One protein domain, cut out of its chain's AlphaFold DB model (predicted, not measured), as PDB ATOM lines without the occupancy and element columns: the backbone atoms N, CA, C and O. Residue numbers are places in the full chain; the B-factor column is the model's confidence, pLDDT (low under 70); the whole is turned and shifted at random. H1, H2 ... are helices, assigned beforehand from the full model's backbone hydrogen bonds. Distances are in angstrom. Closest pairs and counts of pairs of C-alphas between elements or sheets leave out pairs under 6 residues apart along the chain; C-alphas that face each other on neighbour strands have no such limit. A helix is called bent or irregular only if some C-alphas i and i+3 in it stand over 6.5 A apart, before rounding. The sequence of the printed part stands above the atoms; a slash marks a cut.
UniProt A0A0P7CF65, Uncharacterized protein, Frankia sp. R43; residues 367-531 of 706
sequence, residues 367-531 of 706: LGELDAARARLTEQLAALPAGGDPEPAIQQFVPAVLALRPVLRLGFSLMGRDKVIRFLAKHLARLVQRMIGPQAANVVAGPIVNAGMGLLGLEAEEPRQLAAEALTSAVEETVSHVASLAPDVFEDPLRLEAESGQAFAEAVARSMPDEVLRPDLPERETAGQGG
ATOM      1  N   LEU A 367     -40.893  43.792  -1.302       80.00
ATOM      2  CA  LEU A 367     -40.611  43.467   0.106       80.00
ATOM      3  C   LEU A 367     -41.933  43.367   0.864       80.00
ATOM      4  O   LEU A 367     -42.151  42.404   1.585       80.00
ATOM      5  N   GLY A 368     -42.847  44.310   0.653       79.69
ATOM      6  CA  GLY A 368     -44.229  44.219   1.103       79.69
ATOM      7  C   GLY A 368     -44.995  43.088   0.413       79.69
ATOM      8  O   GLY A 368     -45.783  42.413   1.068       79.69
ATOM      9  N   GLU A 369     -44.735  42.809  -0.868       84.06
ATOM     10  CA  GLU A 369     -45.271  41.628  -1.559       84.06
ATOM     11  C   GLU A 369     -44.761  40.328  -0.924       84.06
ATOM     12  O   GLU A 369     -45.562  39.419  -0.698       84.06
ATOM     13  N   LEU A 370     -43.466  40.255  -0.583       87.38
ATOM     14  CA  LEU A 370     -42.888  39.144   0.175       87.38
ATOM     15  C   LEU A 370     -43.534  39.014   1.559       87.38
ATOM     16  O   LEU A 370     -43.946  37.919   1.925       87.38
ATOM     17  N   ASP A 371     -43.672  40.106   2.311       86.50
ATOM     18  CA  ASP A 371     -44.300  40.097   3.638       86.50
ATOM     19  C   ASP A 371     -45.747  39.594   3.574       86.50
ATOM     20  O   ASP A 371     -46.153  38.729   4.352       86.50
ATOM     21  N   ALA A 372     -46.518  40.086   2.603       86.56
ATOM     22  CA  ALA A 372     -47.881  39.632   2.372       86.56
ATOM     23  C   ALA A 372     -47.922  38.156   1.947       86.56
ATOM     24  O   ALA A 372     -48.825  37.421   2.343       86.56
ATOM     25  N   ALA A 373     -46.949  37.701   1.153       91.75
ATOM     26  CA  ALA A 373     -46.835  36.304   0.755       91.75
ATOM     27  C   ALA A 373     -46.477  35.394   1.944       91.75
ATOM     28  O   ALA A 373     -47.091  34.337   2.074       91.75
ATOM     29  N   ARG A 374     -45.574  35.817   2.844       92.25
ATOM     30  CA  ARG A 374     -45.242  35.108   4.096       92.25
ATOM     31  C   ARG A 374     -46.473  34.954   4.985       92.25
ATOM     32  O   ARG A 374     -46.748  33.855   5.465       92.25
ATOM     33  N   ALA A 375     -47.223  36.042   5.183       91.06
ATOM     34  CA  ALA A 375     -48.437  36.035   5.994       91.06
ATOM     35  C   ALA A 375     -49.488  35.070   5.419       91.06
ATOM     36  O   ALA A 375     -49.985  34.209   6.141       91.06
ATOM     37  N   ARG A 376     -49.747  35.147   4.104       94.50
ATOM     38  CA  ARG A 376     -50.679  34.242   3.412       94.50
ATOM     39  C   ARG A 376     -50.251  32.779   3.487       94.50
ATOM     40  O   ARG A 376     -51.088  31.936   3.786       94.50
ATOM     41  N   LEU A 377     -48.978  32.467   3.225       95.94
ATOM     42  CA  LEU A 377     -48.477  31.092   3.306       95.94
ATOM     43  C   LEU A 377     -48.623  30.547   4.731       95.94
ATOM     44  O   LEU A 377     -49.125  29.443   4.910       95.94
ATOM     45  N   THR A 378     -48.263  31.343   5.737       94.19
ATOM     46  CA  THR A 378     -48.389  30.951   7.148       94.19
ATOM     47  C   THR A 378     -49.842  30.653   7.519       94.19
ATOM     48  O   THR A 378     -50.124  29.599   8.082       94.19
ATOM     49  N   GLU A 379     -50.778  31.531   7.150       94.31
ATOM     50  CA  GLU A 379     -52.213  31.323   7.384       94.31
ATOM     51  C   GLU A 379     -52.733  30.064   6.672       94.31
ATOM     52  O   GLU A 379     -53.416  29.236   7.276       94.31
ATOM     53  N   GLN A 380     -52.365  29.872   5.402       95.56
ATOM     54  CA  GLN A 380     -52.764  28.701   4.621       95.56
ATOM     55  C   GLN A 380     -52.217  27.400   5.228       95.56
ATOM     56  O   GLN A 380     -52.968  26.436   5.359       95.56
ATOM     57  N   LEU A 381     -50.949  27.368   5.652       94.88
ATOM     58  CA  LEU A 381     -50.343  26.201   6.303       94.88
ATOM     59  C   LEU A 381     -50.977  25.906   7.671       94.88
ATOM     60  O   LEU A 381     -51.216  24.740   7.987       94.88
ATOM     61  N   ALA A 382     -51.294  26.936   8.460       93.62
ATOM     62  CA  ALA A 382     -51.949  26.783   9.760       93.62
ATOM     63  C   ALA A 382     -53.395  26.257   9.643       93.62
ATOM     64  O   ALA A 382     -53.871  25.534  10.526       93.62
ATOM     65  N   ALA A 383     -54.087  26.602   8.550       94.81
ATOM     66  CA  ALA A 383     -55.459  26.185   8.274       94.81
ATOM     67  C   ALA A 383     -55.577  24.754   7.714       94.81
ATOM     68  O   ALA A 383     -56.662  24.163   7.768       94.81
ATOM     69  N   LEU A 384     -54.496  24.179   7.176       94.31
ATOM     70  CA  LEU A 384     -54.531  22.843   6.583       94.31
ATOM     71  C   LEU A 384     -54.749  21.742   7.646       94.31
ATOM     72  O   LEU A 384     -54.157  21.771   8.731       94.31
ATOM     73  N   PRO A 385     -55.575  20.721   7.345       91.25
ATOM     74  CA  PRO A 385     -55.690  19.541   8.193       91.25
ATOM     75  C   PRO A 385     -54.399  18.710   8.151       91.25
ATOM     76  O   PRO A 385     -53.554  18.882   7.273       91.25
ATOM     77  N   ALA A 386     -54.265  17.762   9.081       87.69
ATOM     78  CA  ALA A 386     -53.110  16.866   9.113       87.69
ATOM     79  C   ALA A 386     -52.950  16.106   7.786       87.69
ATOM     80  O   ALA A 386     -53.892  15.465   7.317       87.69
ATOM     81  N   GLY A 387     -51.760  16.195   7.184       83.25
ATOM     82  CA  GLY A 387     -51.467  15.602   5.875       83.25
ATOM     83  C   GLY A 387     -52.150  16.282   4.680       83.25
ATOM     84  O   GLY A 387     -52.098  15.735   3.577       83.25
ATOM     85  N   GLY A 388     -52.780  17.447   4.873       90.62
ATOM     86  CA  GLY A 388     -53.305  18.276   3.786       90.62
ATOM     87  C   GLY A 388     -52.214  18.671   2.787       90.62
ATOM     88  O   GLY A 388     -51.034  18.647   3.123       90.62
ATOM     89  N   ASP A 389     -52.607  19.002   1.559       94.62
ATOM     90  CA  ASP A 389     -51.676  19.331   0.476       94.62
ATOM     91  C   ASP A 389     -51.244  20.815   0.523       94.62
ATOM     92  O   ASP A 389     -52.084  21.693   0.303       94.62
ATOM     93  N   PRO A 390     -49.960  21.122   0.799       95.12
ATOM     94  CA  PRO A 390     -49.444  22.488   0.821       95.12
ATOM     95  C   PRO A 390     -48.948  22.984  -0.544       95.12
ATOM     96  O   PRO A 390     -48.586  24.157  -0.651       95.12
ATOM     97  N   GLU A 391     -48.907  22.137  -1.582       96.38
ATOM     98  CA  GLU A 391     -48.371  22.499  -2.902       96.38
ATOM     99  C   GLU A 391     -48.988  23.794  -3.462       96.38
ATOM    100  O   GLU A 391     -48.217  24.677  -3.855       96.38
ATOM    101  N   PRO A 392     -50.325  24.009  -3.425       96.69
ATOM    102  CA  PRO A 392     -50.923  25.236  -3.955       96.69
ATOM    103  C   PRO A 392     -50.477  26.501  -3.213       96.69
ATOM    104  O   PRO A 392     -50.308  27.552  -3.834       96.69
ATOM    105  N   ALA A 393     -50.279  26.405  -1.896       96.06
ATOM    106  CA  ALA A 393     -49.847  27.519  -1.057       96.06
ATOM    107  C   ALA A 393     -48.386  27.892  -1.352       96.06
ATOM    108  O   ALA A 393     -48.064  29.055  -1.604       96.06
ATOM    109  N   ILE A 394     -47.504  26.887  -1.418       96.44
ATOM    110  CA  ILE A 394     -46.084  27.084  -1.741       96.44
ATOM    111  C   ILE A 394     -45.933  27.636  -3.165       96.44
ATOM    112  O   ILE A 394     -45.161  28.567  -3.391       96.44
ATOM    113  N   GLN A 395     -46.708  27.130  -4.127       95.69
ATOM    114  CA  GLN A 395     -46.666  27.591  -5.515       95.69
ATOM    115  C   GLN A 395     -47.001  29.086  -5.659       95.69
ATOM    116  O   GLN A 395     -46.399  29.769  -6.488       95.69
ATOM    117  N   GLN A 396     -47.933  29.605  -4.851       94.75
ATOM    118  CA  GLN A 396     -48.281  31.033  -4.813       94.75
ATOM    119  C   GLN A 396     -47.199  31.890  -4.143       94.75
ATOM    120  O   GLN A 396     -47.075  33.076  -4.451       94.75
ATOM    121  N   PHE A 397     -46.421  31.301  -3.234       95.75
ATOM    122  CA  PHE A 397     -45.397  31.988  -2.453       95.75
ATOM    123  C   PHE A 397     -44.075  32.173  -3.216       95.75
ATOM    124  O   PHE A 397     -43.517  33.271  -3.218       95.75
ATOM    125  N   VAL A 398     -43.598  31.133  -3.913       93.19
ATOM    126  CA  VAL A 398     -42.290  31.123  -4.606       93.19
ATOM    127  C   VAL A 398     -42.041  32.369  -5.480       93.19
ATOM    128  O   VAL A 398     -40.947  32.933  -5.398       93.19
ATOM    129  N   PRO A 399     -43.002  32.867  -6.293       90.56
ATOM    130  CA  PRO A 399     -42.778  34.051  -7.119       90.56
ATOM    131  C   PRO A 399     -42.380  35.311  -6.342       90.56
ATOM    132  O   PRO A 399     -41.625  36.110  -6.892       90.56
ATOM    133  N   ALA A 400     -42.862  35.483  -5.106       90.56
ATOM    134  CA  ALA A 400     -42.558  36.647  -4.272       90.56
ATOM    135  C   ALA A 400     -41.105  36.622  -3.771       90.56
ATOM    136  O   ALA A 400     -40.429  37.646  -3.796       90.56
ATOM    137  N   VAL A 401     -40.590  35.441  -3.412       88.00
ATOM    138  CA  VAL A 401     -39.175  35.263  -3.036       88.00
ATOM    139  C   VAL A 401     -38.265  35.527  -4.237       88.00
ATOM    140  O   VAL A 401     -37.288  36.267  -4.135       88.00
ATOM    141  N   LEU A 402     -38.619  34.987  -5.407       84.25
ATOM    142  CA  LEU A 402     -37.849  35.188  -6.640       84.25
ATOM    143  C   LEU A 402     -37.856  36.649  -7.123       84.25
ATOM    144  O   LEU A 402     -36.925  37.068  -7.805       84.25
ATOM    145  N   ALA A 403     -38.880  37.439  -6.780       82.94
ATOM    146  CA  ALA A 403     -38.973  38.847  -7.172       82.94
ATOM    147  C   ALA A 403     -37.889  39.731  -6.534       82.94
ATOM    148  O   ALA A 403     -37.581  40.794  -7.070       82.94
ATOM    149  N   LEU A 404     -37.285  39.289  -5.427       76.25
ATOM    150  CA  LEU A 404     -36.216  40.012  -4.733       76.25
ATOM    151  C   LEU A 404     -34.840  39.826  -5.378       76.25
ATOM    152  O   LEU A 404     -33.901  40.508  -4.985       76.25
ATOM    153  N   ARG A 405     -34.702  38.908  -6.346       71.12
ATOM    154  CA  ARG A 405     -33.424  38.567  -6.987       71.12
ATOM    155  C   ARG A 405     -33.486  38.776  -8.508       71.12
ATOM    156  O   ARG A 405     -33.629  37.810  -9.262       71.12
ATOM    157  N   PRO A 406     -33.399  40.031  -8.990       54.59
ATOM    158  CA  PRO A 406     -33.603  40.363 -10.402       54.59
ATOM    159  C   PRO A 406     -32.550  39.770 -11.361       54.59
ATOM    160  O   PRO A 406     -32.870  39.555 -12.531       54.59
ATOM    161  N   VAL A 407     -31.345  39.438 -10.882       51.78
ATOM    162  CA  VAL A 407     -30.192  38.992 -11.700       51.78
ATOM    163  C   VAL A 407     -30.305  37.543 -12.203       51.78
ATOM    164  O   VAL A 407     -29.667  37.156 -13.179       51.78
ATOM    165  N   LEU A 408     -31.204  36.732 -11.645       51.25
ATOM    166  CA  LEU A 408     -31.328  35.312 -12.015       51.25
ATOM    167  C   LEU A 408     -32.056  35.069 -13.346       51.25
ATOM    168  O   LEU A 408     -32.330  33.929 -13.731       51.25
ATOM    169  N   ARG A 409     -32.377  36.141 -14.077       49.34
ATOM    170  CA  ARG A 409     -33.095  36.076 -15.354       49.34
ATOM    171  C   ARG A 409     -32.329  35.315 -16.440       49.34
ATOM    172  O   ARG A 409     -32.988  34.788 -17.331       49.34
ATOM    173  N   LEU A 410     -30.999  35.191 -16.363       46.66
ATOM    174  CA  LEU A 410     -30.233  34.479 -17.392       46.66
ATOM    175  C   LEU A 410     -30.366  32.947 -17.289       46.66
ATOM    176  O   LEU A 410     -30.760  32.316 -18.267       46.66
ATOM    177  N   GLY A 411     -30.136  32.344 -16.114       48.09
ATOM    178  CA  GLY A 411     -30.170  30.879 -15.942       48.09
ATOM    179  C   GLY A 411     -31.579  30.269 -15.985       48.09
ATOM    180  O   GLY A 411     -31.806  29.248 -16.631       48.09
ATOM    181  N   PHE A 412     -32.574  30.934 -15.383       54.28
ATOM    182  CA  PHE A 412     -33.962  30.442 -15.373       54.28
ATOM    183  C   PHE A 412     -34.659  30.490 -16.738       54.28
ATOM    184  O   PHE A 412     -35.663  29.796 -16.942       54.28
ATOM    185  N   SER A 413     -34.162  31.312 -17.666       56.22
ATOM    186  CA  SER A 413     -34.770  31.481 -18.989       56.22
ATOM    187  C   SER A 413     -34.692  30.211 -19.846       56.22
ATOM    188  O   SER A 413     -35.625  29.935 -20.596       56.22
ATOM    189  N   LEU A 414     -33.646  29.395 -19.666       57.31
ATOM    190  CA  LEU A 414     -33.415  28.167 -20.434       57.31
ATOM    191  C   LEU A 414     -34.348  27.017 -20.020       57.31
ATOM    192  O   LEU A 414     -34.837  26.281 -20.875       57.31
ATOM    193  N   MET A 415     -34.647  26.876 -18.722       63.75
ATOM    194  CA  MET A 415     -35.488  25.783 -18.204       63.75
ATOM    195  C   MET A 415     -36.976  26.161 -18.047       63.75
ATOM    196  O   MET A 415     -37.832  25.282 -17.902       63.75
ATOM    197  N   GLY A 416     -37.287  27.462 -18.096       73.12
ATOM    198  CA  GLY A 416     -38.619  28.036 -17.914       73.12
ATOM    199  C   GLY A 416     -38.971  28.250 -16.437       73.12
ATOM    200  O   GLY A 416     -39.135  27.295 -15.678       73.12
ATOM    201  N   ARG A 417     -39.165  29.513 -16.034       80.94
ATOM    202  CA  ARG A 417     -39.523  29.931 -14.661       80.94
ATOM    203  C   ARG A 417     -40.652  29.094 -14.041       80.94
ATOM    204  O   ARG A 417     -40.535  28.640 -12.905       80.94
ATOM    205  N   ASP A 418     -41.717  28.831 -14.794       85.44
ATOM    206  CA  ASP A 418     -42.880  28.070 -14.314       85.44
ATOM    207  C   ASP A 418     -42.570  26.597 -14.028       85.44
ATOM    208  O   ASP A 418     -43.265  25.943 -13.246       85.44
ATOM    209  N   LYS A 419     -41.547  26.033 -14.679       86.56
ATOM    210  CA  LYS A 419     -41.094  24.666 -14.412       86.56
ATOM    211  C   LYS A 419     -40.387  24.601 -13.063       86.56
ATOM    212  O   LYS A 419     -40.707  23.715 -12.278       86.56
ATOM    213  N   VAL A 420     -39.513  25.565 -12.773       85.31
ATOM    214  CA  VAL A 420     -38.824  25.663 -11.478       85.31
ATOM    215  C   VAL A 420     -39.814  25.928 -10.351       85.31
ATOM    216  O   VAL A 420     -39.768  25.240  -9.338       85.31
ATOM    217  N   ILE A 421     -40.764  26.850 -10.541       90.50
ATOM    218  CA  ILE A 421     -41.804  27.126  -9.537       90.50
ATOM    219  C   ILE A 421     -42.590  25.852  -9.208       90.50
ATOM    220  O   ILE A 421     -42.755  25.521  -8.037       90.50
ATOM    221  N   ARG A 422     -43.049  25.111 -10.225       92.38
ATOM    222  CA  ARG A 422     -43.777  23.847 -10.018       92.38
ATOM    223  C   ARG A 422     -42.908  22.767  -9.383       92.38
ATOM    224  O   ARG A 422     -43.396  22.029  -8.534       92.38
ATOM    225  N   PHE A 423     -41.641  22.671  -9.783       93.19
ATOM    226  CA  PHE A 423     -40.692  21.740  -9.182       93.19
ATOM    227  C   PHE A 423     -40.516  22.025  -7.688       93.19
ATOM    228  O   PHE A 423     -40.739  21.125  -6.881       93.19
ATOM    229  N   LEU A 424     -40.196  23.271  -7.323       92.12
ATOM    230  CA  LEU A 424     -40.006  23.687  -5.935       92.12
ATOM    231  C   LEU A 424     -41.278  23.485  -5.121       92.12
ATOM    232  O   LEU A 424     -41.219  22.884  -4.055       92.12
ATOM    233  N   ALA A 425     -42.432  23.908  -5.641       94.69
ATOM    234  CA  ALA A 425     -43.708  23.723  -4.959       94.69
ATOM    235  C   ALA A 425     -43.973  22.245  -4.652       94.69
ATOM    236  O   ALA A 425     -44.202  21.893  -3.498       94.69
ATOM    237  N   LYS A 426     -43.848  21.369  -5.653       95.81
ATOM    238  CA  LYS A 426     -44.084  19.931  -5.498       95.81
ATOM    239  C   LYS A 426     -43.040  19.246  -4.612       95.81
ATOM    240  O   LYS A 426     -43.372  18.357  -3.830       95.81
ATOM    241  N   HIS A 427     -41.763  19.594  -4.755       94.94
ATOM    242  CA  HIS A 427     -40.693  18.990  -3.963       94.94
ATOM    243  C   HIS A 427     -40.805  19.410  -2.490       94.94
ATOM    244  O   HIS A 427     -40.892  18.539  -1.628       94.94
ATOM    245  N   LEU A 428     -40.936  20.711  -2.210       94.19
ATOM    246  CA  LEU A 428     -41.096  21.225  -0.847       94.19
ATOM    247  C   LEU A 428     -42.404  20.759  -0.208       94.19
ATOM    248  O   LEU A 428     -42.401  20.412   0.971       94.19
ATOM    249  N   ALA A 429     -43.497  20.659  -0.973       94.81
ATOM    250  CA  ALA A 429     -44.759  20.138  -0.462       94.81
ATOM    251  C   ALA A 429     -44.615  18.726   0.111       94.81
ATOM    252  O   ALA A 429     -45.061  18.473   1.229       94.81
ATOM    253  N   ARG A 430     -43.919  17.830  -0.605       95.19
ATOM    254  CA  ARG A 430     -43.641  16.462  -0.130       95.19
ATOM    255  C   ARG A 430     -42.847  16.448   1.178       95.19
ATOM    256  O   ARG A 430     -43.082  15.570   2.008       95.19
ATOM    257  N   LEU A 431     -41.926  17.396   1.361       91.88
ATOM    258  CA  LEU A 431     -41.089  17.487   2.560       91.88
ATOM    259  C   LEU A 431     -41.867  18.032   3.765       91.88
ATOM    260  O   LEU A 431     -41.769  17.476   4.858       91.88
ATOM    261  N   VAL A 432     -42.681  19.075   3.574       92.56
ATOM    262  CA  VAL A 432     -43.394  19.726   4.687       92.56
ATOM    263  C   VAL A 432     -44.716  19.051   5.053       92.56
ATOM    264  O   VAL A 432     -45.161  19.201   6.185       92.56
ATOM    265  N   GLN A 433     -45.335  18.269   4.158       91.94
ATOM    266  CA  GLN A 433     -46.676  17.687   4.353       91.94
ATOM    267  C   GLN A 433     -46.841  16.928   5.681       91.94
ATOM    268  O   GLN A 433     -47.895  16.989   6.312       91.94
ATOM    269  N   ARG A 434     -45.798  16.219   6.133       88.62
ATOM    270  CA  ARG A 434     -45.826  15.452   7.393       88.62
ATOM    271  C   ARG A 434     -45.798  16.327   8.646       88.62
ATOM    272  O   ARG A 434     -46.171  15.856   9.714       88.62
ATOM    273  N   MET A 435     -45.362  17.576   8.512       83.69
ATOM    274  CA  MET A 435     -45.274  18.553   9.596       83.69
ATOM    275  C   MET A 435     -46.520  19.449   9.686       83.69
ATOM    276  O   MET A 435     -46.581  20.336  10.533       83.69
ATOM    277  N   ILE A 436     -47.527  19.217   8.839       86.94
ATOM    278  CA  ILE A 436     -48.777  19.980   8.823       86.94
ATOM    279  C   ILE A 436     -49.824  19.301   9.708       86.94
ATOM    280  O   ILE A 436     -49.999  18.081   9.678       86.94
ATOM    281  N   GLY A 437     -50.565  20.114  10.464       84.19
ATOM    282  CA  GLY A 437     -51.689  19.698  11.298       84.19
ATOM    283  C   GLY A 437     -51.461  19.909  12.801       84.19
ATOM    284  O   GLY A 437     -50.358  20.223  13.242       84.19
ATOM    285  N   PRO A 438     -52.506  19.716  13.629       81.62
ATOM    286  CA  PRO A 438     -52.484  20.080  15.049       81.62
ATOM    287  C   PRO A 438     -51.434  19.344  15.885       81.62
ATOM    288  O   PRO A 438     -50.898  19.912  16.829       81.62
ATOM    289  N   GLN A 439     -51.158  18.078  15.568       81.12
ATOM    290  CA  GLN A 439     -50.225  17.254  16.340       81.12
ATOM    291  C   GLN A 439     -48.779  17.700  16.112       81.12
ATOM    292  O   GLN A 439     -48.072  17.973  17.077       81.12
ATOM    293  N   ALA A 440     -48.377  17.848  14.847       82.44
ATOM    294  CA  ALA A 440     -47.064  18.373  14.485       82.44
ATOM    295  C   ALA A 440     -46.877  19.811  14.993       82.44
ATOM    296  O   ALA A 440     -45.828  20.138  15.543       82.44
ATOM    297  N   ALA A 441     -47.927  20.635  14.915       82.75
ATOM    298  CA  ALA A 441     -47.887  21.997  15.428       82.75
ATOM    299  C   ALA A 441     -47.568  22.071  16.926       82.75
ATOM    300  O   ALA A 441     -46.733  22.871  17.328       82.75
ATOM    301  N   ASN A 442     -48.180  21.218  17.753       84.69
ATOM    302  CA  ASN A 442     -47.900  21.203  19.192       84.69
ATOM    303  C   ASN A 442     -46.466  20.755  19.510       84.69
ATOM    304  O   ASN A 442     -45.866  21.261  20.456       84.69
ATOM    305  N   VAL A 443     -45.919  19.828  18.716       86.50
ATOM    306  CA  VAL A 443     -44.540  19.337  18.864       86.50
ATOM    307  C   VAL A 443     -43.526  20.441  18.554       86.50
ATOM    308  O   VAL A 443     -42.548  20.581  19.277       86.50
ATOM    309  N   VAL A 444     -43.786  21.259  17.532       83.81
ATOM    310  CA  VAL A 444     -42.913  22.376  17.140       83.81
ATOM    311  C   VAL A 444     -43.100  23.594  18.046       83.81
ATOM    312  O   VAL A 444     -42.129  24.186  18.501       83.81
ATOM    313  N   ALA A 445     -44.338  23.988  18.337       82.56
ATOM    314  CA  ALA A 445     -44.610  25.240  19.038       82.56
ATOM    315  C   ALA A 445     -44.243  25.203  20.526       82.56
ATOM    316  O   ALA A 445     -43.830  26.225  21.064       82.56
ATOM    317  N   GLY A 446     -44.377  24.047  21.187       84.00
ATOM    318  CA  GLY A 446     -44.067  23.906  22.613       84.00
ATOM    319  C   GLY A 446     -42.643  24.364  22.955       84.00
ATOM    320  O   GLY A 446     -42.491  25.270  23.775       84.00
ATOM    321  N   PRO A 447     -41.602  23.811  22.306       83.31
ATOM    322  CA  PRO A 447     -40.228  24.257  22.512       83.31
ATOM    323  C   PRO A 447     -39.976  25.714  22.099       83.31
ATOM    324  O   PRO A 447     -39.287  26.422  22.828       83.31
ATOM    325  N   ILE A 448     -40.581  26.209  21.005       80.94
ATOM    326  CA  ILE A 448     -40.455  27.626  20.592       80.94
ATOM    327  C   ILE A 448     -40.961  28.560  21.698       80.94
ATOM    328  O   ILE A 448     -40.288  29.527  22.058       80.94
ATOM    329  N   VAL A 449     -42.143  28.265  22.250       81.38
ATOM    330  CA  VAL A 449     -42.738  29.053  23.333       81.38
ATOM    331  C   VAL A 449     -41.884  28.938  24.590       81.38
ATOM    332  O   VAL A 449     -41.513  29.966  25.144       81.38
ATOM    333  N   ASN A 450     -41.503  27.727  25.006       78.38
ATOM    334  CA  ASN A 450     -40.713  27.505  26.221       78.38
ATOM    335  C   ASN A 450     -39.331  28.177  26.167       78.38
ATOM    336  O   ASN A 450     -38.896  28.748  27.165       78.38
ATOM    337  N   ALA A 451     -38.661  28.150  25.011       69.12
ATOM    338  CA  ALA A 451     -37.376  28.816  24.811       69.12
ATOM    339  C   ALA A 451     -37.501  30.351  24.782       69.12
ATOM    340  O   ALA A 451     -36.535  31.046  25.085       69.12
ATOM    341  N   GLY A 452     -38.678  30.887  24.425       60.72
ATOM    342  CA  GLY A 452     -38.924  32.320  24.226       60.72
ATOM    343  C   GLY A 452     -39.909  32.995  25.197       60.72
ATOM    344  O   GLY A 452     -40.277  34.149  24.946       60.72
ATOM    345  N   MET A 453     -40.362  32.318  26.266       61.00
ATOM    346  CA  MET A 453     -41.418  32.814  27.170       61.00
ATOM    347  C   MET A 453     -41.104  34.206  27.758       61.00
ATOM    348  O   MET A 453     -39.963  34.545  28.078       61.00
ATOM    349  N   GLY A 454     -42.146  35.036  27.874       56.00
ATOM    350  CA  GLY A 454     -42.160  36.406  28.397       56.00
ATOM    351  C   GLY A 454     -41.472  37.483  27.545       56.00
ATOM    352  O   GLY A 454     -42.015  38.577  27.370       56.00
ATOM    353  N   LEU A 455     -40.277  37.208  27.014       58.94
ATOM    354  CA  LEU A 455     -39.421  38.227  26.394       58.94
ATOM    355  C   LEU A 455     -39.823  38.583  24.957       58.94
ATOM    356  O   LEU A 455     -39.639  39.729  24.549       58.94
ATOM    357  N   LEU A 456     -40.370  37.621  24.207       68.12
ATOM    358  CA  LEU A 456     -40.671  37.766  22.774       68.12
ATOM    359  C   LEU A 456     -42.163  37.908  22.446       68.12
ATOM    360  O   LEU A 456     -42.519  38.055  21.280       68.12
ATOM    361  N   GLY A 457     -43.040  37.862  23.454       68.06
ATOM    362  CA  GLY A 457     -44.490  37.966  23.256       68.06
ATOM    363  C   GLY A 457     -45.126  36.758  22.555       68.06
ATOM    364  O   GLY A 457     -46.240  36.870  22.053       68.06
ATOM    365  N   LEU A 458     -44.443  35.609  22.525       71.94
ATOM    366  CA  LEU A 458     -44.904  34.390  21.841       71.94
ATOM    367  C   LEU A 458     -46.059  33.679  22.567       71.94
ATOM    368  O   LEU A 458     -46.695  32.806  21.991       71.94
ATOM    369  N   GLU A 459     -46.357  34.058  23.811       70.19
ATOM    370  CA  GLU A 459     -47.418  33.450  24.633       70.19
ATOM    371  C   GLU A 459     -48.836  33.771  24.142       70.19
ATOM    372  O   GLU A 459     -49.777  33.048  24.460       70.19
ATOM    373  N   ALA A 460     -48.998  34.858  23.382       72.44
ATOM    374  CA  ALA A 460     -50.290  35.267  22.831       72.44
ATOM    375  C   ALA A 460     -50.629  34.569  21.501       72.44
ATOM    376  O   ALA A 460     -51.736  34.733  20.994       72.44
ATOM    377  N   GLU A 461     -49.683  33.825  20.923       78.88
ATOM    378  CA  GLU A 461     -49.801  33.235  19.590       78.88
ATOM    379  C   GLU A 461     -50.318  31.797  19.659       78.88
ATOM    380  O   GLU A 461     -49.957  31.018  20.544       78.88
ATOM    381  N   GLU A 462     -51.147  31.405  18.690       84.88
ATOM    382  CA  GLU A 462     -51.631  30.030  18.625       84.88
ATOM    383  C   GLU A 462     -50.507  29.061  18.197       84.88
ATOM    384  O   GLU A 462     -49.782  29.343  17.237       84.88
ATOM    385  N   PRO A 463     -50.397  27.859  18.805       85.00
ATOM    386  CA  PRO A 463     -49.370  26.869  18.458       85.00
ATOM    387  C   PRO A 463     -49.301  26.522  16.964       85.00
ATOM    388  O   PRO A 463     -48.223  26.324  16.405       85.00
ATOM    389  N   ARG A 464     -50.455  26.477  16.285       87.19
ATOM    390  CA  ARG A 464     -50.516  26.226  14.835       87.19
ATOM    391  C   ARG A 464     -49.880  27.343  14.023       87.19
ATOM    392  O   ARG A 464     -49.214  27.047  13.037       87.19
ATOM    393  N   GLN A 465     -50.053  28.588  14.456       89.94
ATOM    394  CA  GLN A 465     -49.491  29.747  13.779       89.94
ATOM    395  C   GLN A 465     -47.965  29.762  13.904       89.94
ATOM    396  O   GLN A 465     -47.277  29.951  12.907       89.94
ATOM    397  N   LEU A 466     -47.433  29.473  15.098       87.69
ATOM    398  CA  LEU A 466     -45.986  29.405  15.337       87.69
ATOM    399  C   LEU A 466     -45.314  28.293  14.522       87.69
ATOM    400  O   LEU A 466     -44.280  28.518  13.895       87.69
ATOM    401  N   ALA A 467     -45.914  27.101  14.488       90.25
ATOM    402  CA  ALA A 467     -45.390  25.998  13.690       90.25
ATOM    403  C   ALA A 467     -45.456  26.290  12.182       90.25
ATOM    404  O   ALA A 467     -44.502  26.019  11.455       90.25
ATOM    405  N   ALA A 468     -46.559  26.881  11.709       92.75
ATOM    406  CA  ALA A 468     -46.692  27.298  10.318       92.75
ATOM    407  C   ALA A 468     -45.679  28.390   9.941       92.75
ATOM    408  O   ALA A 468     -45.142  28.364   8.839       92.75
ATOM    409  N   GLU A 469     -45.370  29.316  10.847       91.75
ATOM    410  CA  GLU A 469     -44.378  30.370  10.623       91.75
ATOM    411  C   GLU A 469     -42.958  29.800  10.502       91.75
ATOM    412  O   GLU A 469     -42.202  30.209   9.616       91.75
ATOM    413  N   ALA A 470     -42.607  28.813  11.332       92.06
ATOM    414  CA  ALA A 470     -41.340  28.094  11.222       92.06
ATOM    415  C   ALA A 470     -41.228  27.336   9.883       92.06
ATOM    416  O   ALA A 470     -40.179  27.357   9.238       92.06
ATOM    417  N   LEU A 471     -42.323  26.728   9.405       93.75
ATOM    418  CA  LEU A 471     -42.369  26.091   8.081       93.75
ATOM    419  C   LEU A 471     -42.237  27.105   6.940       93.75
ATOM    420  O   LEU A 471     -41.459  26.878   6.014       93.75
ATOM    421  N   THR A 472     -42.959  28.225   7.006       95.25
ATOM    422  CA  THR A 472     -42.846  29.331   6.044       95.25
ATOM    423  C   THR A 472     -41.405  29.834   5.963       95.25
ATOM    424  O   THR A 472     -40.882  30.015   4.866       95.25
ATOM    425  N   SER A 473     -40.750  29.994   7.115       93.19
ATOM    426  CA  SER A 473     -39.349  30.420   7.227       93.19
ATOM    427  C   SER A 473     -38.399  29.444   6.534       93.19
ATOM    428  O   SER A 473     -37.575  29.866   5.721       93.19
ATOM    429  N   ALA A 474     -38.573  28.140   6.776       94.56
ATOM    430  CA  ALA A 474     -37.768  27.104   6.139       94.56
ATOM    431  C   ALA A 474     -37.980  27.055   4.612       94.56
ATOM    432  O   ALA A 474     -37.023  26.945   3.844       94.56
ATOM    433  N   VAL A 475     -39.231  27.180   4.154       95.88
ATOM    434  CA  VAL A 475     -39.577  27.226   2.722       95.88
ATOM    435  C   VAL A 475     -38.948  28.442   2.046       95.88
ATOM    436  O   VAL A 475     -38.350  28.305   0.982       95.88
ATOM    437  N   GLU A 476     -39.052  29.625   2.650       94.25
ATOM    438  CA  GLU A 476     -38.463  30.849   2.110       94.25
ATOM    439  C   GLU A 476     -36.951  30.750   1.959       94.25
ATOM    440  O   GLU A 476     -36.423  31.053   0.888       94.25
ATOM    441  N   GLU A 477     -36.257  30.309   3.006       92.06
ATOM    442  CA  GLU A 477     -34.810  30.131   2.968       92.06
ATOM    443  C   GLU A 477     -34.390  29.126   1.905       92.06
ATOM    444  O   GLU A 477     -33.440  29.387   1.173       92.06
ATOM    445  N   THR A 478     -35.125  28.021   1.769       94.50
ATOM    446  CA  THR A 478     -34.834  27.019   0.741       94.50
ATOM    447  C   THR A 478     -34.977  27.617  -0.654       94.50
ATOM    448  O   THR A 478     -34.088  27.470  -1.487       94.50
ATOM    449  N   VAL A 479     -36.067  28.347  -0.919       92.88
ATOM    450  CA  VAL A 479     -36.288  29.008  -2.215       92.88
ATOM    451  C   VAL A 479     -35.219  30.071  -2.473       92.88
ATOM    452  O   VAL A 479     -34.708  30.164  -3.586       92.88
ATOM    453  N   SER A 480     -34.856  30.850  -1.452       89.19
ATOM    454  CA  SER A 480     -33.797  31.860  -1.522       89.19
ATOM    455  C   SER A 480     -32.439  31.216  -1.820       89.19
ATOM    456  O   SER A 480     -31.720  31.694  -2.693       89.19
ATOM    457  N   HIS A 481     -32.109  30.099  -1.169       89.12
ATOM    458  CA  HIS A 481     -30.870  29.360  -1.394       89.12
ATOM    459  C   HIS A 481     -30.820  28.749  -2.796       89.12
ATOM    460  O   HIS A 481     -29.854  28.984  -3.518       89.12
ATOM    461  N   VAL A 482     -31.879  28.043  -3.215       89.25
ATOM    462  CA  VAL A 482     -31.968  27.458  -4.562       89.25
ATOM    463  C   VAL A 482     -31.854  28.545  -5.625       89.25
ATOM    464  O   VAL A 482     -31.183  28.356  -6.631       89.25
ATOM    465  N   ALA A 483     -32.435  29.719  -5.383       85.00
ATOM    466  CA  ALA A 483     -32.286  30.860  -6.271       85.00
ATOM    467  C   ALA A 483     -30.830  31.361  -6.380       85.00
ATOM    468  O   ALA A 483     -30.503  31.999  -7.364       85.00
ATOM    469  N   SER A 484     -29.935  31.098  -5.425       83.19
ATOM    470  CA  SER A 484     -28.497  31.443  -5.531       83.19
ATOM    471  C   SER A 484     -27.640  30.383  -6.217       83.19
ATOM    472  O   SER A 484     -26.450  30.626  -6.405       83.19
ATOM    473  N   LEU A 485     -28.192  29.213  -6.548       86.06
ATOM    474  CA  LEU A 485     -27.406  28.138  -7.148       86.06
ATOM    475  C   LEU A 485     -26.933  28.509  -8.556       86.06
ATOM    476  O   LEU A 485     -27.558  29.303  -9.267       86.06
ATOM    477  N   ALA A 486     -25.818  27.906  -8.958       85.31
ATOM    478  CA  ALA A 486     -25.245  28.119 -10.276       85.31
ATOM    479  C   ALA A 486     -26.184  27.596 -11.391       85.31
ATOM    480  O   ALA A 486     -26.902  26.612 -11.180       85.31
ATOM    481  N   PRO A 487     -26.209  28.232 -12.583       80.56
ATOM    482  CA  PRO A 487     -27.137  27.873 -13.657       80.56
ATOM    483  C   PRO A 487     -27.081  26.401 -14.101       80.56
ATOM    484  O   PRO A 487     -28.117  25.834 -14.438       80.56
ATOM    485  N   ASP A 488     -25.904  25.773 -14.054       84.25
ATOM    486  CA  ASP A 488     -25.668  24.371 -14.426       84.25
ATOM    487  C   ASP A 488     -26.395  23.377 -13.506       84.25
ATOM    488  O   ASP A 488     -26.768  22.286 -13.936       84.25
ATOM    489  N   VAL A 489     -26.672  23.759 -12.253       86.81
ATOM    490  CA  VAL A 489     -27.445  22.929 -11.316       86.81
ATOM    491  C   VAL A 489     -28.867  22.699 -11.826       86.81
ATOM    492  O   VAL A 489     -29.435  21.629 -11.618       86.81
ATOM    493  N   PHE A 490     -29.448  23.676 -12.527       84.38
ATOM    494  CA  PHE A 490     -30.805  23.564 -13.060       84.38
ATOM    495  C   PHE A 490     -30.889  22.658 -14.291       84.38
ATOM    496  O   PHE A 490     -31.986  22.247 -14.662       84.38
ATOM    497  N   GLU A 491     -29.769  22.324 -14.931       85.38
ATOM    498  CA  GLU A 491     -29.757  21.429 -16.091       85.38
ATOM    499  C   GLU A 491     -29.910  19.955 -15.686       85.38
ATOM    500  O   GLU A 491     -30.478  19.168 -16.449       85.38
ATOM    501  N   ASP A 492     -29.485  19.598 -14.468       88.50
ATOM    502  CA  ASP A 492     -29.593  18.253 -13.900       88.50
ATOM    503  C   ASP A 492     -30.679  18.186 -12.804       88.50
ATOM    504  O   ASP A 492     -30.468  18.646 -11.677       88.50
ATOM    505  N   PRO A 493     -31.843  17.562 -13.081       88.12
ATOM    506  CA  PRO A 493     -32.919  17.427 -12.103       88.12
ATOM    507  C   PRO A 493     -32.517  16.705 -10.812       88.12
ATOM    508  O   PRO A 493     -33.084  17.013  -9.765       88.12
ATOM    509  N   LEU A 494     -31.584  15.747 -10.871       92.12
ATOM    510  CA  LEU A 494     -31.150  14.999  -9.688       92.12
ATOM    511  C   LEU A 494     -30.272  15.866  -8.792       92.12
ATOM    512  O   LEU A 494     -30.454  15.868  -7.575       92.12
ATOM    513  N   ARG A 495     -29.366  16.645  -9.393       93.00
ATOM    514  CA  ARG A 495     -28.547  17.616  -8.664       93.00
ATOM    515  C   ARG A 495     -29.417  18.702  -8.041       93.00
ATOM    516  O   ARG A 495     -29.280  18.968  -6.855       93.00
ATOM    517  N   LEU A 496     -30.374  19.255  -8.788       90.25
ATOM    518  CA  LEU A 496     -31.320  20.236  -8.252       90.25
ATOM    519  C   LEU A 496     -32.142  19.673  -7.080       90.25
ATOM    520  O   LEU A 496     -32.368  20.385  -6.101       90.25
ATOM    521  N   GLU A 497     -32.595  18.417  -7.159       92.56
ATOM    522  CA  GLU A 497     -33.315  17.757  -6.062       92.56
ATOM    523  C   GLU A 497     -32.424  17.547  -4.829       92.56
ATOM    524  O   GLU A 497     -32.874  17.817  -3.715       92.56
ATOM    525  N   ALA A 498     -31.165  17.142  -5.014       93.62
ATOM    526  CA  ALA A 498     -30.207  16.984  -3.922       93.62
ATOM    527  C   ALA A 498     -29.894  18.321  -3.223       93.62
ATOM    528  O   ALA A 498     -30.033  18.420  -2.004       93.62
ATOM    529  N   GLU A 499     -29.561  19.360  -3.992       92.94
ATOM    530  CA  GLU A 499     -29.245  20.703  -3.479       92.94
ATOM    531  C   GLU A 499     -30.462  21.337  -2.785       92.94
ATOM    532  O   GLU A 499     -30.348  21.912  -1.705       92.94
ATOM    533  N   SER A 500     -31.666  21.173  -3.352       93.25
ATOM    534  CA  SER A 500     -32.909  21.645  -2.717       93.25
ATOM    535  C   SER A 500     -33.193  20.915  -1.401       93.25
ATOM    536  O   SER A 500     -33.654  21.535  -0.443       93.25
ATOM    537  N   GLY A 501     -32.919  19.608  -1.343       93.19
ATOM    538  CA  GLY A 501     -33.079  18.798  -0.138       93.19
ATOM    539  C   GLY A 501     -32.102  19.193   0.972       93.19
ATOM    540  O   GLY A 501     -32.521  19.336   2.121       93.19
ATOM    541  N   GLN A 502     -30.834  19.429   0.629       93.19
ATOM    542  CA  GLN A 502     -29.825  19.925   1.569       93.19
ATOM    543  C   GLN A 502     -30.186  21.325   2.079       93.19
ATOM    544  O   GLN A 502     -30.235  21.551   3.287       93.19
ATOM    545  N   ALA A 503     -30.531  22.245   1.175       93.00
ATOM    546  CA  ALA A 503     -30.961  23.592   1.536       93.00
ATOM    547  C   ALA A 503     -32.187  23.582   2.465       93.00
ATOM    548  O   ALA A 503     -32.265  24.381   3.399       93.00
ATOM    549  N   PHE A 504     -33.122  22.652   2.248       94.62
ATOM    550  CA  PHE A 504     -34.266  22.462   3.133       94.62
ATOM    551  C   PHE A 504     -33.863  21.935   4.513       94.62
ATOM    552  O   PHE A 504     -34.356  22.450   5.514       94.62
ATOM    553  N   ALA A 505     -32.970  20.944   4.589       92.06
ATOM    554  CA  ALA A 505     -32.473  20.420   5.862       92.06
ATOM    555  C   ALA A 505     -31.790  21.521   6.690       92.06
ATOM    556  O   ALA A 505     -32.104  21.697   7.867       92.06
ATOM    557  N   GLU A 506     -30.944  22.324   6.046       91.06
ATOM    558  CA  GLU A 506     -30.302  23.482   6.660       91.06
ATOM    559  C   GLU A 506     -31.306  24.544   7.139       91.06
ATOM    560  O   GLU A 506     -31.163  25.091   8.232       91.06
ATOM    561  N   ALA A 507     -32.320  24.857   6.328       92.19
ATOM    562  CA  ALA A 507     -33.338  25.850   6.660       92.19
ATOM    563  C   ALA A 507     -34.248  25.388   7.815       92.19
ATOM    564  O   ALA A 507     -34.613  26.175   8.695       92.19
ATOM    565  N   VAL A 508     -34.579  24.093   7.846       92.06
ATOM    566  CA  VAL A 508     -35.308  23.454   8.947       92.06
ATOM    567  C   VAL A 508     -34.487  23.490  10.229       92.06
ATOM    568  O   VAL A 508     -35.034  23.870  11.260       92.06
ATOM    569  N   ALA A 509     -33.188  23.183  10.169       90.38
ATOM    570  CA  ALA A 509     -32.314  23.208  11.340       90.38
ATOM    571  C   ALA A 509     -32.225  24.591  12.014       90.38
ATOM    572  O   ALA A 509     -31.959  24.681  13.206       90.38
ATOM    573  N   ARG A 510     -32.485  25.672  11.266       88.50
ATOM    574  CA  ARG A 510     -32.510  27.055  11.778       88.50
ATOM    575  C   ARG A 510     -33.875  27.465  12.314       88.50
ATOM    576  O   ARG A 510     -33.989  28.154  13.326       88.50
ATOM    577  N   SER A 511     -34.923  27.118  11.575       88.50
ATOM    578  CA  SER A 511     -36.273  27.611  11.854       88.50
ATOM    579  C   SER A 511     -36.992  26.774  12.914       88.50
ATOM    580  O   SER A 511     -37.924  27.264  13.554       88.50
ATOM    581  N   MET A 512     -36.577  25.519  13.108       88.94
ATOM    582  CA  MET A 512     -37.202  24.585  14.040       88.94
ATOM    583  C   MET A 512     -36.388  24.420  15.328       88.94
ATOM    584  O   MET A 512     -35.168  24.544  15.298       88.94
ATOM    585  N   PRO A 513     -37.046  24.106  16.457       84.94
ATOM    586  CA  PRO A 513     -36.357  23.739  17.691       84.94
ATOM    587  C   PRO A 513     -35.540  22.457  17.559       84.94
ATOM    588  O   PRO A 513     -35.962  21.507  16.900       84.94
ATOM    589  N   ASP A 514     -34.429  22.381  18.282       84.62
ATOM    590  CA  ASP A 514     -33.551  21.210  18.287       84.62
ATOM    591  C   ASP A 514     -34.254  19.918  18.739       84.62
ATOM    592  O   ASP A 514     -33.909  18.833  18.276       84.62
ATOM    593  N   GLU A 515     -35.272  20.010  19.598       84.31
ATOM    594  CA  GLU A 515     -36.013  18.854  20.120       84.31
ATOM    595  C   GLU A 515     -36.813  18.110  19.047       84.31
ATOM    596  O   GLU A 515     -37.150  16.938  19.231       84.31
ATOM    597  N   VAL A 516     -37.147  18.786  17.944       84.56
ATOM    598  CA  VAL A 516     -37.866  18.174  16.820       84.56
ATOM    599  C   VAL A 516     -36.921  17.701  15.716       84.56
ATOM    600  O   VAL A 516     -37.357  17.019  14.785       84.56
ATOM    601  N   LEU A 517     -35.635  18.045  15.816       86.06
ATOM    602  CA  LEU A 517     -34.602  17.649  14.871       86.06
ATOM    603  C   LEU A 517     -33.999  16.301  15.253       86.06
ATOM    604  O   LEU A 517     -33.995  15.863  16.405       86.06
ATOM    605  N   ARG A 518     -33.451  15.620  14.249       84.62
ATOM    606  CA  ARG A 518     -32.668  14.412  14.492       84.62
ATOM    607  C   ARG A 518     -31.348  14.782  15.175       84.62
ATOM    608  O   ARG A 518     -30.694  15.723  14.731       84.62
ATOM    609  N   PRO A 519     -30.904  14.024  16.192       81.44
ATOM    610  CA  PRO A 519     -29.691  14.360  16.932       81.44
ATOM    611  C   PRO A 519     -28.418  14.247  16.085       81.44
ATOM    612  O   PRO A 519     -27.439  14.917  16.394       81.44
ATOM    613  N   ASP A 520     -28.438  13.420  15.036       82.81
ATOM    614  CA  ASP A 520     -27.331  13.163  14.112       82.81
ATOM    615  C   ASP A 520     -27.337  14.065  12.867       82.81
ATOM    616  O   ASP A 520     -26.539  13.850  11.959       82.81
ATOM    617  N   LEU A 521     -28.236  15.055  12.807       84.25
ATOM    618  CA  LEU A 521     -28.305  16.005  11.701       84.25
ATOM    619  C   LEU A 521     -27.071  16.934  11.737       84.25
ATOM    620  O   LEU A 521     -26.928  17.691  12.703       84.25
ATOM    621  N   PRO A 522     -26.176  16.896  10.731       83.75
ATOM    622  CA  PRO A 522     -24.951  17.699  10.741       83.75
ATOM    623  C   PRO A 522     -25.216  19.205  10.621       83.75
ATOM    624  O   PRO A 522     -24.371  20.003  11.011       83.75
ATOM    625  N   GLU A 523     -26.387  19.601  10.122       85.38
ATOM    626  CA  GLU A 523     -26.789  20.997   9.936       85.38
ATOM    627  C   GLU A 523     -27.245  21.702  11.229       85.38
ATOM    628  O   GLU A 523     -27.611  22.879  11.177       85.38
ATOM    629  N   ARG A 524     -27.252  21.019  12.385       86.19
ATOM    630  CA  ARG A 524     -27.647  21.628  13.669       86.19
ATOM    631  C   ARG A 524     -26.706  22.768  14.055       86.19
ATOM    632  O   ARG A 524     -25.487  22.613  14.058       86.19
ATOM    633  N   GLU A 525     -27.286  23.910  14.428       86.62
ATOM    634  CA  GLU A 525     -26.512  25.092  14.832       86.62
ATOM    635  C   GLU A 525     -25.959  24.982  16.265       86.62
ATOM    636  O   GLU A 525     -24.988  25.669  16.591       86.62
ATOM    637  N   THR A 526     -26.551  24.115  17.094       86.00
ATOM    638  CA  THR A 526     -26.192  23.903  18.503       86.00
ATOM    639  C   THR A 526     -26.011  22.425  18.840       86.00
ATOM    640  O   THR A 526     -26.756  21.563  18.372       86.00
ATOM    641  N   ALA A 527     -25.031  22.117  19.696       78.69
ATOM    642  CA  ALA A 527     -24.789  20.744  20.153       78.69
ATOM    643  C   ALA A 527     -25.779  20.276  21.246       78.69
ATOM    644  O   ALA A 527     -25.968  19.071  21.438       78.69
ATOM    645  N   GLY A 528     -26.391  21.216  21.978       74.81
ATOM    646  CA  GLY A 528     -27.242  20.975  23.154       74.81
ATOM    647  C   GLY A 528     -28.736  21.266  22.953       74.81
ATOM    648  O   GLY A 528     -29.299  20.956  21.910       74.81
ATOM    649  N   GLN A 529     -29.387  21.815  23.989       70.69
ATOM    650  CA  GLN A 529     -30.721  22.422  23.872       70.69
ATOM    651  C   GLN A 529     -30.581  23.772  23.163       70.69
ATOM    652  O   GLN A 529     -30.060  24.726  23.746       70.69
ATOM    653  N   GLY A 530     -30.996  23.824  21.901       76.81
ATOM    654  CA  GLY A 530     -30.997  25.027  21.075       76.81
ATOM    655  C   GLY A 530     -32.306  25.812  21.151       76.81
ATOM    656  O   GLY A 530     -33.377  25.272  21.417       76.81
ATOM    657  N   GLY A 531     -32.219  27.112  20.886       85.75
ATOM    658  CA  GLY A 531     -33.363  27.926  20.486       85.75
ATOM    659  C   GLY A 531     -33.664  27.809  18.986       85.75
ATOM    660  O   GLY A 531     -32.998  27.084  18.252       85.75
TER     661      GLY A 531
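AT A GLANCE: This is residues 367 to 531 of the 706 residues of an uncharacterized protein of Frankia sp. R43 (UniProt A0A0P7CF65). One long helix, H6, runs through the middle of a helical body: the hairpin of H1 and H2 packs on one side of it, H8 on the opposite side, and H4 beside H2. H5 lies across the first end of H6, the short H7 and the loose H3 lie beyond its last end, and residues 512 to 531, with no named element, loop at the H5 end. The printed part has 165 residues with eight named helices, H1 to H8 in chain order, and no named strand: all helix, with mostly crossed packing. It is compact, with a radius of gyration of the C-alphas of 16.1 A and spans of 49 by 33 by 29 A.

HOW THE PARTS SIT: The hub is H6, residues 463 to 483, which touches five other helices. H8, residues 493 to 511, touches it at a steep tilt of 42 degrees, opposite ways; the closest C-alphas, of Ala 474 and Ala 507, are 4.6 A apart. H1, residues 367 to 383, touches H6 residues 464 to 472 alone at a steep tilt of 48 degrees, closest at the C-alphas of Thr 378 and Ala 468, 5.1 A. H1 and H8 are apart. H2, residues 391 to 402, forms a helical hairpin with H1, with C-alphas 370 and 400 closest at 5.1 A. H4, residues 417 to 435, touches H2 with residues 421 to 429 alone, closest at C-alphas 425 and 395, 4.9 A. H4 has a kink of 29 degrees near residue 429. H5, residues 438 to 452, touches H6 residues 463 to 468 alone, about perpendicular at 88 degrees, with C-alphas 441 and 464 closest at 5.0 A. H3, residues 406 to 415, touches H7, residues 487 to 491, closest at C-alphas 411 and 487, 4.8 A. Every O i to N i+4 pair is within hydrogen-bond range in H1, H6 and H8, against 5 of 8 in H2, 13 of 15 in H4, 9 of 11 in H5, 1 of 6 in H3 with 0 of 7 O i to N i+3 pairs, and 0 of 1 in H7 with 2 of 2.

IN THESE COORDINATES: H6 is 30.3 A long, H4 27.4 A, H8 26.2 A, H1 24.2 A and H5 20.4 A. H1 begins at C-alpha 367, (-40.611, 43.467, 0.106), and H8 ends at C-alpha 511, (-36.273, 27.611, 11.854). H2, H3 and H4 are irregular, H2 only just: C-alphas 396 and 399 are 6.7 A apart, 407 and 410 7.3 A, and 431 and 434 7.1 A.

THE WHOLE: The two C-alphas farthest apart, of Leu 414 and Gly 454, are 50.3 A apart. The printed part has no cut, and no link is long. The mean pLDDT of the printed part is 84.9; residues 406 to 415 and 451 to 457 are under 70.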